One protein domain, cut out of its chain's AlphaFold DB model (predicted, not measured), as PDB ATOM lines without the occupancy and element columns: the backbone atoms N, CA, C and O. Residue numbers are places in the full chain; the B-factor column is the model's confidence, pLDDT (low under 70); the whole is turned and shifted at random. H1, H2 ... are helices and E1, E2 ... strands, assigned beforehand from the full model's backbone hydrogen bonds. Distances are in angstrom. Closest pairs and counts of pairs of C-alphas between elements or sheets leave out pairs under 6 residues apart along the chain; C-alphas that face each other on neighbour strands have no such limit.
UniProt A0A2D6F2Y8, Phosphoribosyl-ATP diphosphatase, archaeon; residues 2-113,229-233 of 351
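What this domain is: This is residues 2 to 113 and 229 to 233 of the 351 residues of the protein "Phosphoribosyl-ATP diphosphatase" of archaeon (UniProt A0A2D6F2Y8). A strongly twisted sheet of seven strands, curled like part of a barrel, has helices H4 and H5 over one face, on its E5 and E7 part. H1 only grazes the sheet near the edge strand E6 and touches H3, a short helix near E2, the other edge strand. The printed part has 117 residues, with five named helices and seven named strands in the order H1 E1 H2 H3 E2 E3 E4 H4 E5 H5 E6 E7; the class is mixed, helices and strands. The mixed sheet runs E2 E3 E4 E1 E5 E7 E6. The whole is compact and rounded, with a radius of gyration of the C-alphas of 13.3 A and spans of 35 by 32 by 29 A.

How they stand to each other: Start with H1, residues 2 to 14, whose residues 5 to 9 alone touch H3, residues 38 to 41; the closest C-alphas are those of Gln 5 and Ile 41, 6.6 A apart. H2, residues 29 to 32, only just touches H3, only at the corner, with 3 pairs of C-alphas within 8 A, Thr 32 and Pro 38 closest at 7.0 A. Next look at E2, residues 44 to 46, E3, residues 51 to 54, and E4, residues 60 to 64: two hairpins in a meander, each strand the antiparallel neighbour of the one before, with N 45 and O 53 at 3.1 A and N 61 and O 52 at 3.0 A. E4 is parallel to E1, residues 22 to 26, with N 25 and O 62 at 2.9 A. E1 is parallel to E5, residues 83 to 88, with N 86 and O 24 at 2.9 A. H4, residues 69 to 78, lies over E5 at a height over the sheet of 8.0 A, along the strands at 14 degrees on the local plane; C-alphas 69 and 85 are closest, 6.0 A apart. H5, residues 89 to 98, on the same face, makes two layers with H4 and the sheet. H4 and H5 only just touch, with 3 pairs of C-alphas within 8 A. E7, residues 229 to 232, is antiparallel to E5, N 87 and O 229 at 3.0 A, and to E6, residues 105 to 110, N 107 and O 230 at 2.8 A. Split strand-helix-strand units, two strands running the same way with others between them, are E1, H2 H3, E2; E4, H4, E5; and E5, H5, E6, each crossover right-handed. Every O i to N i+4 pair is within hydrogen-bond range in H1, H4 and H5; H2 and H3 are too short for one.

Where its parts are: Find C-alpha 2 at (158.073, 171.753, 211.626), where H1 begins its 17.6 A. E5 measures 16.7 A, E6 14.8 A, H4 14.3 A and H5 14.1 A. E7 ends at C-alpha 232, (169.930, 192.454, 211.296).

The domain as a whole: The C-alphas of Lys 47 and Ser 100 are farthest apart, 36.7 A. Residues 114 to 228 are not printed, and C-alphas 113 and 229 are 13.4 A apart across the cut. Of the links printed whole, none is long. Mean pLDDT of the printed part is 79.1; residues 2 to 18, 29 to 30, 32 to 38 and 41 to 57 are under 70.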
ATOM      1  N   ARG A   2     158.687 171.166 210.403       49.75
ATOM      2  CA  ARG A   2     158.073 171.753 211.626       49.75
ATOM      3  C   ARG A   2     159.024 172.658 212.434       49.75
ATOM      4  O   ARG A   2     158.579 173.634 213.018       49.75
ATOM      5  N   LEU A   3     160.330 172.373 212.411       55.44
ATOM      6  CA  LEU A   3     161.350 173.166 213.110       55.44
ATOM      7  C   LEU A   3     161.605 174.543 212.466       55.44
ATOM      8  O   LEU A   3     161.688 175.529 213.181       55.44
ATOM      9  N   ILE A   4     161.641 174.620 211.129       53.25
ATOM     10  CA  ILE A   4     161.802 175.879 210.373       53.25
ATOM     11  C   ILE A   4     160.623 176.812 210.651       53.25
ATOM     12  O   ILE A   4     160.816 177.977 210.972       53.25
ATOM     13  N   GLN A   5     159.404 176.262 210.608       56.50
ATOM     14  CA  GLN A   5     158.179 176.982 210.953       56.50
ATOM     15  C   GLN A   5     158.245 177.552 212.367       56.50
ATOM     16  O   GLN A   5     157.954 178.723 212.564       56.50
ATOM     17  N   GLN A   6     158.649 176.739 213.346       59.44
ATOM     18  CA  GLN A   6     158.755 177.180 214.732       59.44
ATOM     19  C   GLN A   6     159.877 178.195 214.938       59.44
ATOM     20  O   GLN A   6     159.682 179.097 215.737       59.44
ATOM     21  N   LYS A   7     161.015 178.081 214.243       63.28
ATOM     22  CA  LYS A   7     162.120 179.043 214.334       63.28
ATOM     23  C   LYS A   7     161.766 180.381 213.698       63.28
ATOM     24  O   LYS A   7     161.840 181.377 214.400       63.28
ATOM     25  N   LEU A   8     161.275 180.407 212.451       61.53
ATOM     26  CA  LEU A   8     160.794 181.649 211.828       61.53
ATOM     27  C   LEU A   8     159.687 182.272 212.673       61.53
ATOM     28  O   LEU A   8     159.788 183.432 213.036       61.53
ATOM     29  N   TYR A   9     158.668 181.494 213.045       61.97
ATOM     30  CA  TYR A   9     157.563 181.992 213.861       61.97
ATOM     31  C   TYR A   9     158.031 182.480 215.234       61.97
ATOM     32  O   TYR A   9     157.525 183.482 215.711       61.97
ATOM     33  N   ARG A  10     158.996 181.812 215.885       65.38
ATOM     34  CA  ARG A  10     159.576 182.281 217.152       65.38
ATOM     35  C   ARG A  10     160.429 183.515 216.960       65.38
ATOM     36  O   ARG A  10     160.369 184.364 217.823       65.38
ATOM     37  N   LEU A  11     161.213 183.613 215.896       62.41
ATOM     38  CA  LEU A  11     162.057 184.771 215.626       62.41
ATOM     39  C   LEU A  11     161.196 185.989 215.339       62.41
ATOM     40  O   LEU A  11     161.410 187.037 215.922       62.41
ATOM     41  N   VAL A  12     160.151 185.791 214.550       58.09
ATOM     42  CA  VAL A  12     159.094 186.766 214.298       58.09
ATOM     43  C   VAL A  12     158.387 187.088 215.602       58.09
ATOM     44  O   VAL A  12     158.287 188.235 215.950       58.09
ATOM     45  N   LYS A  13     157.996 186.121 216.427       58.81
ATOM     46  CA  LYS A  13     157.317 186.411 217.702       58.81
ATOM     47  C   LYS A  13     158.235 186.980 218.806       58.81
ATOM     48  O   LYS A  13     157.714 187.560 219.750       58.81
ATOM     49  N   ARG A  14     159.556 186.762 218.741       57.59
ATOM     50  CA  ARG A  14     160.571 187.201 219.726       57.59
ATOM     51  C   ARG A  14     161.158 188.559 219.383       57.59
ATOM     52  O   ARG A  14     161.361 189.357 220.286       57.59
ATOM     53  N   ALA A  15     161.471 188.794 218.111       53.41
ATOM     54  CA  ALA A  15     161.767 190.125 217.628       53.41
ATOM     55  C   ALA A  15     160.441 190.867 217.686       53.41
ATOM     56  O   ALA A  15     159.605 190.662 216.820       53.41
ATOM     57  N   ASP A  16     160.222 191.600 218.773       55.34
ATOM     58  CA  ASP A  16     159.077 192.464 219.043       55.34
ATOM     59  C   ASP A  16     158.568 193.076 217.717       55.34
ATOM     60  O   ASP A  16     159.154 194.039 217.215       55.34
ATOM     61  N   LEU A  17     157.574 192.437 217.064       56.16
ATOM     62  CA  LEU A  17     157.233 192.696 215.645       56.16
ATOM     63  C   LEU A  17     156.790 194.125 215.418       56.16
ATOM     64  O   LEU A  17     156.863 194.620 214.301       56.16
ATOM     65  N   GLU A  18     156.358 194.765 216.497       56.62
ATOM     66  CA  GLU A  18     156.015 196.174 216.566       56.62
ATOM     67  C   GLU A  18     157.181 197.082 216.152       56.62
ATOM     68  O   GLU A  18     156.952 198.229 215.782       56.62
ATOM     69  N   SER A  19     158.419 196.581 216.182       71.75
ATOM     70  CA  SER A  19     159.614 197.338 215.816       71.75
ATOM     71  C   SER A  19     160.177 197.023 214.436       71.75
ATOM     72  O   SER A  19     161.053 197.758 214.010       71.75
ATOM     73  N   ILE A  20     159.736 195.972 213.729       82.94
ATOM     74  CA  ILE A  20     160.265 195.654 212.391       82.94
ATOM     75  C   ILE A  20     159.458 196.415 211.344       82.94
ATOM     76  O   ILE A  20     158.266 196.175 211.187       82.94
ATOM     77  N   GLU A  21     160.113 197.264 210.556       87.62
ATOM     78  CA  GLU A  21     159.458 197.934 209.429       87.62
ATOM     79  C   GLU A  21     159.639 197.165 208.119       87.62
ATOM     80  O   GLU A  21     158.729 197.124 207.286       87.62
ATOM     81  N   LYS A  22     160.818 196.554 207.917       90.44
ATOM     82  CA  LYS A  22     161.174 195.893 206.654       90.44
ATOM     83  C   LYS A  22     161.760 194.504 206.840       90.44
ATOM     84  O   LYS A  22     162.602 194.270 207.704       90.44
ATOM     85  N   LEU A  23     161.369 193.599 205.948       89.94
ATOM     86  CA  LEU A  23     161.943 192.265 205.826       89.94
ATOM     87  C   LEU A  23     162.428 192.035 204.394       89.94
ATOM     88  O   LEU A  23     161.631 191.976 203.457       89.94
ATOM     89  N   LEU A  24     163.736 191.878 204.225       92.00
ATOM     90  CA  LEU A  24     164.357 191.581 202.940       92.00
ATOM     91  C   LEU A  24     164.476 190.068 202.776       92.00
ATOM     92  O   LEU A  24     165.016 189.387 203.648       92.00
ATOM     93  N   VAL A  25     163.993 189.532 201.658       90.19
ATOM     94  CA  VAL A  25     164.020 188.090 201.381       90.19
ATOM     95  C   VAL A  25     164.580 187.787 199.994       90.19
ATOM     96  O   VAL A  25     164.456 188.618 199.088       90.19
ATOM     97  N   PRO A  26     165.155 186.591 199.770       90.06
ATOM     98  CA  PRO A  26     165.629 186.209 198.451       90.06
ATOM     99  C   PRO A  26     164.449 186.090 197.479       90.06
ATOM    100  O   PRO A  26     163.478 185.377 197.732       90.06
ATOM    101  N   GLY A  27     164.541 186.767 196.336       84.81
ATOM    102  CA  GLY A  27     163.565 186.676 195.250       84.81
ATOM    103  C   GLY A  27     163.701 185.401 194.413       84.81
ATOM    104  O   GLY A  27     162.862 185.138 193.553       84.81
ATOM    105  N   ASN A  28     164.751 184.608 194.645       78.00
ATOM    106  CA  ASN A  28     164.992 183.389 193.891       78.00
ATOM    107  C   ASN A  28     163.959 182.299 194.221       78.00
ATOM    108  O   ASN A  28     163.372 182.223 195.306       78.00
ATOM    109  N   SER A  29     163.732 181.430 193.237       59.62
ATOM    110  CA  SER A  29     162.696 180.410 193.332       59.62
ATOM    111  C   SER A  29     162.949 179.451 194.496       59.62
ATOM    112  O   SER A  29     161.998 179.058 195.154       59.62
ATOM    113  N   GLY A  30     164.213 179.156 194.819       69.38
ATOM    114  CA  GLY A  30     164.592 178.239 195.895       69.38
ATOM    115  C   GLY A  30     163.980 178.587 197.253       69.38
ATOM    116  O   GLY A  30     163.430 177.698 197.894       69.38
ATOM    117  N   PHE A  31     164.000 179.862 197.659       70.75
ATOM    118  CA  PHE A  31     163.393 180.301 198.922       70.75
ATOM    119  C   PHE A  31     161.858 180.247 198.874       70.75
ATOM    120  O   PHE A  31     161.211 179.690 199.758       70.75
ATOM    121  N   THR A  32     161.258 180.764 197.798       67.31
ATOM    122  CA  THR A  32     159.789 180.799 197.631       67.31
ATOM    123  C   THR A  32     159.143 179.430 197.379       67.31
ATOM    124  O   THR A  32     157.957 179.254 197.647       67.31
ATOM    125  N   GLN A  33     159.908 178.461 196.869       65.69
ATOM    126  CA  GLN A  33     159.467 177.093 196.577       65.69
ATOM    127  C   GLN A  33     159.662 176.145 197.764       65.69
ATOM    128  O   GLN A  33     159.262 174.981 197.684       65.69
ATOM    129  N   MET A  34     160.256 176.611 198.870       66.62
ATOM    130  CA  MET A  34     160.281 175.835 200.107       66.62
ATOM    131  C   MET A  34     158.848 175.504 200.518       66.62
ATOM    132  O   MET A  34     157.960 176.350 200.444       66.62
ATOM    133  N   ASN A  35     158.613 174.261 200.936       60.25
ATOM    134  CA  ASN A  35     157.301 173.822 201.390       60.25
ATOM    135  C   ASN A  35     157.324 173.564 202.909       60.25
ATOM    136  O   ASN A  35     158.049 172.668 203.354       60.25
ATOM    137  N   PRO A  36     156.539 174.306 203.714       61.75
ATOM    138  CA  PRO A  36     155.695 175.433 203.302       61.75
ATOM    139  C   PRO A  36     156.521 176.696 203.047       61.75
ATOM    140  O   PRO A  36     157.607 176.848 203.610       61.75
ATOM    141  N   ASN A  37     155.984 177.596 202.219       69.88
ATOM    142  CA  ASN A  37     156.651 178.841 201.855       69.88
ATOM    143  C   ASN A  37     156.888 179.689 203.126       69.88
ATOM    144  O   ASN A  37     155.922 179.957 203.853       69.88
ATOM    145  N   PRO A  38     158.138 180.112 203.407       69.56
ATOM    146  CA  PRO A  38     158.484 180.955 204.548       69.56
ATOM    147  C   PRO A  38     157.590 182.188 204.687       69.56
ATOM    148  O   PRO A  38     157.153 182.497 205.789       69.56
ATOM    149  N   LEU A  39     157.235 182.841 203.578       73.38
ATOM    150  CA  LEU A  39     156.372 184.023 203.567       73.38
ATOM    151  C   LEU A  39     154.937 183.699 203.994       73.38
ATOM    152  O   LEU A  39     154.335 184.442 204.761       73.38
ATOM    153  N   THR A  40     154.402 182.549 203.585       71.00
ATOM    154  CA  THR A  40     153.070 182.112 204.028       71.00
ATOM    155  C   THR A  40     153.036 181.861 205.537       71.00
ATOM    156  O   THR A  40     152.051 182.185 206.191       71.00
ATOM    157  N   ILE A  41     154.121 181.332 206.117       65.38
ATOM    158  CA  ILE A  41     154.237 181.127 207.574       65.38
ATOM    159  C   ILE A  41     154.215 182.464 208.325       65.38
ATOM    160  O   ILE A  41     153.675 182.542 209.426       65.38
ATOM    161  N   LEU A  42     154.773 183.512 207.721       65.38
ATOM    162  CA  LEU A  42     154.791 184.867 208.268       65.38
ATOM    163  C   LEU A  42     153.438 185.590 208.172       65.38
ATOM    164  O   LEU A  42     153.346 186.751 208.564       65.38
ATOM    165  N   GLY A  43     152.399 184.945 207.628       67.56
ATOM    166  CA  GLY A  43     151.129 185.615 207.338       67.56
ATOM    167  C   GLY A  43     151.293 186.733 206.308       67.56
ATOM    168  O   GLY A  43     150.575 187.727 206.344       67.56
ATOM    169  N   VAL A  44     152.294 186.612 205.434       69.88
ATOM    170  CA  VAL A  44     152.568 187.598 204.398       69.88
ATOM    171  C   VAL A  44     151.745 187.237 203.173       69.88
ATOM    172  O   VAL A  44     151.923 186.170 202.578       69.88
ATOM    173  N   GLU A  45     150.853 188.143 202.791       67.81
ATOM    174  CA  GLU A  45     150.061 188.017 201.576       67.81
ATOM    175  C   GLU A  45     150.771 188.728 200.424       67.81
ATOM    176  O   GLU A  45     151.369 189.800 200.575       67.81
ATOM    177  N   GLN A  46     150.731 188.105 199.248       68.25
ATOM    178  CA  GLN A  46     151.233 188.732 198.036       68.25
ATOM    179  C   GLN A  46     150.257 189.825 197.608       68.25
ATOM    180  O   GLN A  46     149.095 189.533 197.332       68.25
ATOM    181  N   LYS A  47     150.727 191.073 197.541       65.25
ATOM    182  CA  LYS A  47     149.893 192.208 197.132       65.25
ATOM    183  C   LYS A  47     149.971 192.448 195.622       65.25
ATOM    184  O   LYS A  47     148.952 192.745 195.007       65.25
ATOM    185  N   ASP A  48     151.154 192.283 195.030       68.44
ATOM    186  CA  ASP A  48     151.397 192.343 193.581       68.44
ATOM    187  C   ASP A  48     152.609 191.466 193.176       68.44
ATOM    188  O   ASP A  48     153.048 190.619 193.957       68.44
ATOM    189  N   SER A  49     153.116 191.581 191.938       66.44
ATOM    190  CA  SER A  49     154.219 190.741 191.431       66.44
ATOM    191  C   SER A  49     155.474 190.801 192.303       66.44
ATOM    192  O   SER A  49     156.138 189.776 192.480       66.44
ATOM    193  N   ASP A  50     155.751 191.963 192.897       61.84
ATOM    194  CA  ASP A  50     157.038 192.271 193.524       61.84
ATOM    195  C   ASP A  50     156.913 192.694 194.992       61.84
ATOM    196  O   ASP A  50     157.913 192.708 195.713       61.84
ATOM    197  N   ARG A  51     155.696 192.986 195.469       62.59
ATOM    198  CA  ARG A  51     155.430 193.438 196.837       62.59
ATOM    199  C   ARG A  51     154.575 192.463 197.623       62.59
ATOM    200  O   ARG A  51     153.509 192.005 197.204       62.59
ATOM    201  N   TYR A  52     155.045 192.221 198.834       68.75
ATOM    202  CA  TYR A  52     154.440 191.346 199.816       68.75
ATOM    203  C   TYR A  52     154.222 192.160 201.091       68.75
ATOM    204  O   TYR A  52     155.117 192.880 201.533       68.75
ATOM    205  N   VAL A  53     153.023 192.091 201.663       63.81
ATOM    206  CA  VAL A  53     152.680 192.849 202.875       63.81
ATOM    207  C   VAL A  53     152.198 191.868 203.932       63.81
ATOM    208  O   VAL A  53     151.330 191.035 203.667       63.81
ATOM    209  N   CYS A  54     152.771 191.941 205.133       63.94
ATOM    210  CA  CYS A  54     152.239 191.213 206.279       63.94
ATOM    211  C   CYS A  54     150.985 191.940 206.775       63.94
ATOM    212  O   CYS A  54     151.076 193.062 207.273       63.94
ATOM    213  N   THR A  55     149.816 191.311 206.641       56.84
ATOM    214  CA  THR A  55     148.511 191.916 206.963       56.84
ATOM    215  C   THR A  55     148.334 192.239 208.445       56.84
ATOM    216  O   THR A  55     147.521 193.095 208.777       56.84
ATOM    217  N   ASN A  56     149.114 191.613 209.331       59.94
ATOM    218  CA  ASN A  56     148.927 191.752 210.775       59.94
ATOM    219  C   ASN A  56     149.804 192.830 211.437       59.94
ATOM    220  O   ASN A  56     149.400 193.328 212.481       59.94
ATOM    221  N   ASN A  57     150.949 193.223 210.855       63.16
ATOM    222  CA  ASN A  57     151.966 194.029 211.563       63.16
ATOM    223  C   ASN A  57     152.590 195.186 210.752       63.16
ATOM    224  O   ASN A  57     153.638 195.686 211.136       63.16
ATOM    225  N   ASN A  58     152.009 195.611 209.621       74.56
ATOM    226  CA  ASN A  58     152.575 196.668 208.752       74.56
ATOM    227  C   ASN A  58     154.018 196.419 208.248       74.56
ATOM    228  O   ASN A  58     154.669 197.347 207.776       74.56
ATOM    229  N   ILE A  59     154.515 195.179 208.290       82.81
ATOM    230  CA  ILE A  59     155.857 194.842 207.795       82.81
ATOM    231  C   ILE A  59     155.845 194.837 206.264       82.81
ATOM    232  O   ILE A  59     155.080 194.088 205.640       82.81
ATOM    233  N   GLU A  60     156.731 195.629 205.662       85.44
ATOM    234  CA  GLU A  60     156.977 195.608 204.222       85.44
ATOM    235  C   GLU A  60     157.992 194.513 203.877       85.44
ATOM    236  O   GLU A  60     159.140 194.540 204.329       85.44
ATOM    237  N   VAL A  61     157.579 193.541 203.062       85.75
ATOM    238  CA  VAL A  61     158.456 192.460 202.610       85.75
ATOM    239  C   VAL A  61     158.954 192.762 201.202       85.75
ATOM    240  O   VAL A  61     158.171 192.857 200.253       85.75
ATOM    241  N   LEU A  62     160.274 192.881 201.071       87.69
ATOM    242  CA  LEU A  62     160.956 193.253 199.837       87.69
ATOM    243  C   LEU A  62     161.812 192.093 199.323       87.69
ATOM    244  O   LEU A  62     162.549 191.464 200.082       87.69
ATOM    245  N   LYS A  63     161.732 191.813 198.022       88.88
ATOM    246  CA  LYS A  63     162.510 190.752 197.375       88.88
ATOM    247  C   LYS A  63     163.775 191.307 196.733       88.88
ATOM    248  O   LYS A  63     163.699 192.211 195.907       88.88
ATOM    249  N   TYR A  64     164.911 190.691 197.039       92.38
ATOM    250  CA  TYR A  64     166.212 191.026 196.458       92.38
ATOM    251  C   TYR A  64     167.002 189.765 196.106       92.38
ATOM    252  O   TYR A  64     166.585 188.649 196.423       92.38
ATOM    253  N   ARG A  65     168.140 189.901 195.419       91.69
ATOM    254  CA  ARG A  65     169.058 188.766 195.262       91.69
ATOM    255  C   ARG A  65     169.715 188.469 196.608       91.69
ATOM    256  O   ARG A  65     169.939 189.387 197.391       91.69
ATOM    257  N   GLY A  66     170.000 187.198 196.887       92.69
ATOM    258  CA  GLY A  66     170.523 186.785 198.195       92.69
ATOM    259  C   GLY A  66     171.812 187.522 198.567       92.69
ATOM    260  O   GLY A  66     171.978 187.941 199.710       92.69
ATOM    261  N   GLU A  67     172.678 187.750 197.579       94.56
ATOM    262  CA  GLU A  67     173.965 188.425 197.735       94.56
ATOM    263  C   GLU A  67     173.846 189.935 198.003       94.56
ATOM    264  O   GLU A  67     174.770 190.535 198.551       94.56
ATOM    265  N   ASP A  68     172.711 190.549 197.651       95.44
ATOM    266  CA  ASP A  68     172.469 191.984 197.845       95.44
ATOM    267  C   ASP A  68     171.860 192.281 199.228       95.44
ATOM    268  O   ASP A  68     171.986 193.393 199.739       95.44
ATOM    269  N   ILE A  69     171.201 191.293 199.848       96.38
ATOM    270  CA  ILE A  69     170.432 191.472 201.089       96.38
ATOM    271  C   ILE A  69     171.275 192.022 202.247       96.38
ATOM    272  O   ILE A  69     170.815 192.983 202.863       96.38
ATOM    273  N   PRO A  70     172.484 191.502 202.549       97.25
ATOM    274  CA  PRO A  70     173.308 192.077 203.608       97.25
ATOM    275  C   PRO A  70     173.607 193.565 203.382       97.25
ATOM    276  O   PRO A  70     173.320 194.379 204.252       97.25
ATOM    277  N   GLY A  71     174.070 193.944 202.187       96.38
ATOM    278  CA  GLY A  71     174.366 195.347 201.873       96.38
ATOM    279  C   GLY A  71     173.154 196.261 202.042       96.38
ATOM    280  O   GLY A  71     173.256 197.320 202.652       96.38
ATOM    281  N   LEU A  72     171.985 195.810 201.589       96.44
ATOM    282  CA  LEU A  72     170.739 196.555 201.749       96.44
ATOM    283  C   LEU A  72     170.302 196.675 203.215       96.44
ATOM    284  O   LEU A  72     169.754 197.706 203.600       96.44
ATOM    285  N   CYS A  73     170.533 195.657 204.050       95.31
ATOM    286  CA  CYS A  73     170.253 195.751 205.483       95.31
ATOM    287  C   CYS A  73     171.112 196.823 206.170       95.31
ATOM    288  O   CYS A  73     170.583 197.573 206.996       95.31
ATOM    289  N   ASP A  74     172.396 196.924 205.820       94.31
ATOM    290  CA  ASP A  74     173.252 198.010 206.310       94.31
ATOM    291  C   ASP A  74     172.720 199.373 205.825       94.31
ATOM    292  O   ASP A  74     172.476 200.251 206.652       94.31
ATOM    293  N   GLU A  75     172.397 199.526 204.533       94.69
ATOM    294  CA  GLU A  75     171.839 200.781 203.989       94.69
ATOM    295  C   GLU A  75     170.537 201.222 204.680       94.69
ATOM    296  O   GLU A  75     170.331 202.408 204.954       94.69
ATOM    297  N   PHE A  76     169.620 200.288 204.951       93.69
ATOM    298  CA  PHE A  76     168.385 200.594 205.677       93.69
ATOM    299  C   PHE A  76     168.672 200.982 207.128       93.69
ATOM    300  O   PHE A  76     168.082 201.939 207.631       93.69
ATOM    301  N   THR A  77     169.614 200.301 207.778       89.50
ATOM    302  CA  THR A  77     169.992 200.611 209.160       89.50
ATOM    303  C   THR A  77     170.649 201.981 209.277       89.50
ATOM    304  O   THR A  77     170.343 202.725 210.204       89.50
ATOM    305  N   GLU A  78     171.496 202.365 208.322       89.62
ATOM    306  CA  GLU A  78     172.087 203.709 208.258       89.62
ATOM    307  C   GLU A  78     171.028 204.812 208.133       89.62
ATOM    308  O   GLU A  78     171.225 205.927 208.613       89.62
ATOM    309  N   ARG A  79     169.873 204.493 207.538       91.31
ATOM    310  CA  ARG A  79     168.708 205.387 207.445       91.31
ATOM    311  C   ARG A  79     167.796 205.326 208.675       91.31
ATOM    312  O   ARG A  79     166.747 205.963 208.668       91.31
ATOM    313  N   GLY A  80     168.170 204.565 209.703       89.06
ATOM    314  CA  GLY A  80     167.370 204.369 210.911       89.06
ATOM    315  C   GLY A  80     166.128 203.505 210.696       89.06
ATOM    316  O   GLY A  80     165.205 203.585 211.496       89.06
ATOM    317  N   VAL A  81     166.083 202.707 209.621       90.00
ATOM    318  CA  VAL A  81     164.956 201.815 209.328       90.00
ATOM    319  C   VAL A  81     165.199 200.457 209.987       90.00
ATOM    320  O   VAL A  81     166.175 199.781 209.641       90.00
ATOM    321  N   PRO A  82     164.307 199.998 210.879       89.69
ATOM    322  CA  PRO A  82     164.381 198.660 211.441       89.69
ATOM    323  C   PRO A  82     164.183 197.596 210.360       89.69
ATOM    324  O   PRO A  82     163.098 197.442 209.784       89.69
ATOM    325  N   VAL A  83     165.245 196.846 210.075       91.44
ATOM    326  CA  VAL A  83     165.280 195.901 208.959       91.44
ATOM    327  C   VAL A  83     165.820 194.545 209.385       91.44
ATOM    328  O   VAL A  83     166.787 194.439 210.141       91.44
ATOM    329  N   PHE A  84     165.214 193.492 208.852       92.06
ATOM    330  CA  PHE A  84     165.737 192.131 208.905       92.06
ATOM    331  C   PHE A  84     166.004 191.634 207.490       92.06
ATOM    332  O   PHE A  84     165.254 191.937 206.566       92.06
ATOM    333  N   GLY A  85     167.066 190.855 207.327       93.00
ATOM    334  CA  GLY A  85     167.418 190.196 206.076       93.00
ATOM    335  C   GLY A  85     167.408 188.686 206.236       93.00
ATOM    336  O   GLY A  85     167.818 188.163 207.269       93.00
ATOM    337  N   ILE A  86     166.959 187.978 205.206       92.12
ATOM    338  CA  ILE A  86     167.099 186.528 205.089       92.12
ATOM    339  C   ILE A  86     168.020 186.243 203.909       92.12
ATOM    340  O   ILE A  86     167.725 186.650 202.792       92.12
ATOM    341  N   THR A  87     169.124 185.538 204.124       94.31
ATOM    342  CA  THR A  87     170.065 185.180 203.052       94.31
ATOM    343  C   THR A  87     170.708 183.817 203.313       94.31
ATOM    344  O   THR A  87     170.427 183.194 204.333       94.31
ATOM    345  N   GLY A  88     171.524 183.318 202.386       93.19
ATOM    346  CA  GLY A  88     172.395 182.174 202.655       93.19
ATOM    347  C   GLY A  88     173.514 182.579 203.615       93.19
ATOM    348  O   GLY A  88     174.039 183.690 203.525       93.19
ATOM    349  N   ASP A  89     173.854 181.718 204.568       93.69
ATOM    350  CA  ASP A  89     174.993 181.940 205.468       93.69
ATOM    351  C   ASP A  89     176.328 182.053 204.706       93.69
ATOM    352  O   ASP A  89     177.185 182.838 205.096       93.69
ATOM    353  N   ASP A  90     176.461 181.356 203.576       94.31
ATOM    354  CA  ASP A  90     177.559 181.466 202.619       94.31
ATOM    355  C   ASP A  90     177.701 182.900 202.090       94.31
ATOM    356  O   ASP A  90     178.788 183.475 202.111       94.31
ATOM    357  N   LEU A  91     176.588 183.506 201.671       96.19
ATOM    358  CA  LEU A  91     176.547 184.871 201.151       96.19
ATOM    359  C   LEU A  91     176.752 185.913 202.252       96.19
ATOM    360  O   LEU A  91     177.331 186.973 202.002       96.19
ATOM    361  N   PHE A  92     176.280 185.637 203.469       96.12
ATOM    362  CA  PHE A  92     176.514 186.527 204.600       96.12
ATOM    363  C   PHE A  92     177.978 186.511 205.048       96.12
ATOM    364  O   PHE A  92     178.549 187.575 205.283       96.12
ATOM    365  N   ASP A  93     178.607 185.339 205.116       94.00
ATOM    366  CA  ASP A  93     180.028 185.228 205.443       94.00
ATOM    367  C   ASP A  93     180.895 185.907 204.375       94.00
ATOM    368  O   ASP A  93     181.752 186.720 204.723       94.00
ATOM    369  N   GLU A  94     180.598 185.695 203.086       95.94
ATOM    370  CA  GLU A  94     181.245 186.426 201.988       95.94
ATOM    371  C   GLU A  94     181.127 187.947 202.181       95.94
ATOM    372  O   GLU A  94     182.107 188.691 202.062       95.94
ATOM    373  N   TYR A  95     179.926 188.429 202.513       96.56
ATOM    374  CA  TYR A  95     179.687 189.847 202.748       96.56
ATOM    375  C   TYR A  95     180.525 190.396 203.909       96.56
ATOM    376  O   TYR A  95     181.076 191.495 203.790       96.56
ATOM    377  N   ARG A  96     180.645 189.642 205.010       94.25
ATOM    378  CA  ARG A  96     181.433 190.025 206.191       94.25
ATOM    379  C   ARG A  96     182.929 190.058 205.905       94.25
ATOM    380  O   ARG A  96     183.605 190.953 206.402       94.25
ATOM    381  N   ILE A  97     183.436 189.126 205.096       92.50
ATOM    382  CA  ILE A  97     184.841 189.135 204.668       92.50
ATOM    383  C   ILE A  97     185.117 190.386 203.824       92.50
ATOM    384  O   ILE A  97     186.096 191.094 204.059       92.50
ATOM    385  N   ARG A  98     184.215 190.710 202.888       93.62
ATOM    386  CA  ARG A  98     184.329 191.898 202.026       93.62
ATOM    387  C   ARG A  98     184.158 193.218 202.788       93.62
ATOM    388  O   ARG A  98     184.752 194.225 202.408       93.62
ATOM    389  N   THR A  99     183.330 193.230 203.830       92.38
ATOM    390  CA  THR A  99     182.865 194.448 204.510       92.38
ATOM    391  C   THR A  99     183.222 194.399 205.992       92.38
ATOM    392  O   THR A  99     182.405 194.041 206.839       92.38
ATOM    393  N   SER A 100     184.446 194.807 206.327       83.00
ATOM    394  CA  SER A 100     184.997 194.704 207.689       83.00
ATOM    395  C   SER A 100     184.255 195.510 208.766       83.00
ATOM    396  O   SER A 100     184.414 195.222 209.948       83.00
ATOM    397  N   ASN A 101     183.440 196.496 208.375       86.19
ATOM    398  CA  ASN A 101     182.753 197.416 209.290       86.19
ATOM    399  C   ASN A 101     181.232 197.206 209.369       86.19
ATOM    400  O   ASN A 101     180.535 198.068 209.905       86.19
ATOM    401  N   THR A 102     180.701 196.106 208.826       90.88
ATOM    402  CA  THR A 102     179.260 195.835 208.924       90.88
ATOM    403  C   THR A 102     178.822 195.708 210.385       90.88
ATOM    404  O   THR A 102     179.505 195.089 211.207       90.88
ATOM    405  N   LYS A 103     177.667 196.294 210.714       89.69
ATOM    406  CA  LYS A 103     177.034 196.145 212.036       89.69
ATOM    407  C   LYS A 103     176.049 194.980 212.067       89.69
ATOM    408  O   LYS A 103     175.441 194.718 213.108       89.69
ATOM    409  N   LEU A 104     175.858 194.306 210.935       92.06
ATOM    410  CA  LEU A 104     174.953 193.176 210.830       92.06
ATOM    411  C   LEU A 104     175.436 192.037 211.716       92.06
ATOM    412  O   LEU A 104     176.605 191.650 211.723       92.06
ATOM    413  N   ARG A 105     174.488 191.457 212.436       89.00
ATOM    414  CA  ARG A 105     174.669 190.272 213.262       89.00
ATOM    415  C   ARG A 105     173.745 189.167 212.785       89.00
ATOM    416  O   ARG A 105     172.648 189.421 212.285       89.00
ATOM    417  N   LEU A 106     174.192 187.938 213.005       88.50
ATOM    418  CA  LEU A 106     173.368 186.749 212.867       88.50
ATOM    419  C   LEU A 106     172.370 186.691 214.031       88.50
ATOM    420  O   LEU A 106     172.759 186.723 215.198       88.50
ATOM    421  N   VAL A 107     171.085 186.621 213.703       84.94
ATOM    422  CA  VAL A 107     169.986 186.482 214.665       84.94
ATOM    423  C   VAL A 107     169.638 185.015 214.874       84.94
ATOM    424  O   VAL A 107     169.401 184.602 216.001       84.94
ATOM    425  N   ASP A 108     169.578 184.226 213.805       80.31
ATOM    426  CA  ASP A 108     169.348 182.779 213.862       80.31
ATOM    427  C   ASP A 108     169.769 182.152 212.532       80.31
ATOM    428  O   ASP A 108     169.852 182.831 211.503       80.31
ATOM    429  N   THR A 109     169.964 180.839 212.567       82.31
ATOM    430  CA  THR A 109     170.243 180.003 211.404       82.31
ATOM    431  C   THR A 109     169.193 178.909 211.296       82.31
ATOM    432  O   THR A 109     168.780 178.269 212.273       82.31
ATOM    433  N   ILE A 110     168.742 178.677 210.073       79.50
ATOM    434  CA  ILE A 110     167.715 177.707 209.738       79.50
ATOM    435  C   ILE A 110     168.321 176.686 208.790       79.50
ATOM    436  O   ILE A 110     168.753 177.035 207.694       79.50
ATOM    437  N   ASP A 111     168.251 175.417 209.189       80.19
ATOM    438  CA  ASP A 111     168.764 174.323 208.375       80.19
ATOM    439  C   ASP A 111     168.113 174.296 206.983       80.19
ATOM    440  O   ASP A 111     166.894 174.094 206.856       80.19
ATOM    441  N   TRP A 112     168.924 174.397 205.930       80.69
ATOM    442  CA  TRP A 112     168.456 174.295 204.547       80.69
ATOM    443  C   TRP A 112     168.472 172.840 204.065       80.69
ATOM    444  O   TRP A 112     169.150 172.472 203.108       80.69
ATOM    445  N   ILE A 113     167.674 171.987 204.712       80.50
ATOM    446  CA  ILE A 113     167.632 170.559 204.364       80.50
ATOM    447  C   ILE A 113     166.769 170.313 203.124       80.50
ATOM    448  O   ILE A 113     165.539 170.428 203.154       80.50
ATOM    449  N   SER A 229     170.518 182.114 206.868       89.75
ATOM    450  CA  SER A 229     170.768 183.081 207.932       89.75
ATOM    451  C   SER A 229     169.680 184.141 207.994       89.75
ATOM    452  O   SER A 229     169.232 184.658 206.967       89.75
ATOM    453  N   ILE A 230     169.299 184.507 209.215       89.31
ATOM    454  CA  ILE A 230     168.517 185.708 209.493       89.31
ATOM    455  C   ILE A 230     169.449 186.734 210.118       89.31
ATOM    456  O   ILE A 230     170.091 186.453 211.128       89.31
ATOM    457  N   ILE A 231     169.525 187.913 209.515       92.69
ATOM    458  CA  ILE A 231     170.481 188.957 209.871       92.69
ATOM    459  C   ILE A 231     169.773 190.274 210.165       92.69
ATOM    460  O   ILE A 231     168.710 190.567 209.619       92.69
ATOM    461  N   THR A 232     170.367 191.079 211.034       91.50
ATOM    462  CA  THR A 232     169.930 192.454 211.296       91.50
ATOM    463  C   THR A 232     171.067 193.233 211.934       91.50
ATOM    464  O   THR A 232     171.927 192.646 212.581       91.50
ATOM    465  N   SER A 233     171.056 194.549 211.809       84.56
ATOM    466  CA  SER A 233     171.858 195.470 212.628       84.56
ATOM    467  C   SER A 233     170.983 196.287 213.574       84.56
ATOM    468  O   SER A 233     171.499 197.085 214.352       84.56
TER     469      SER A 233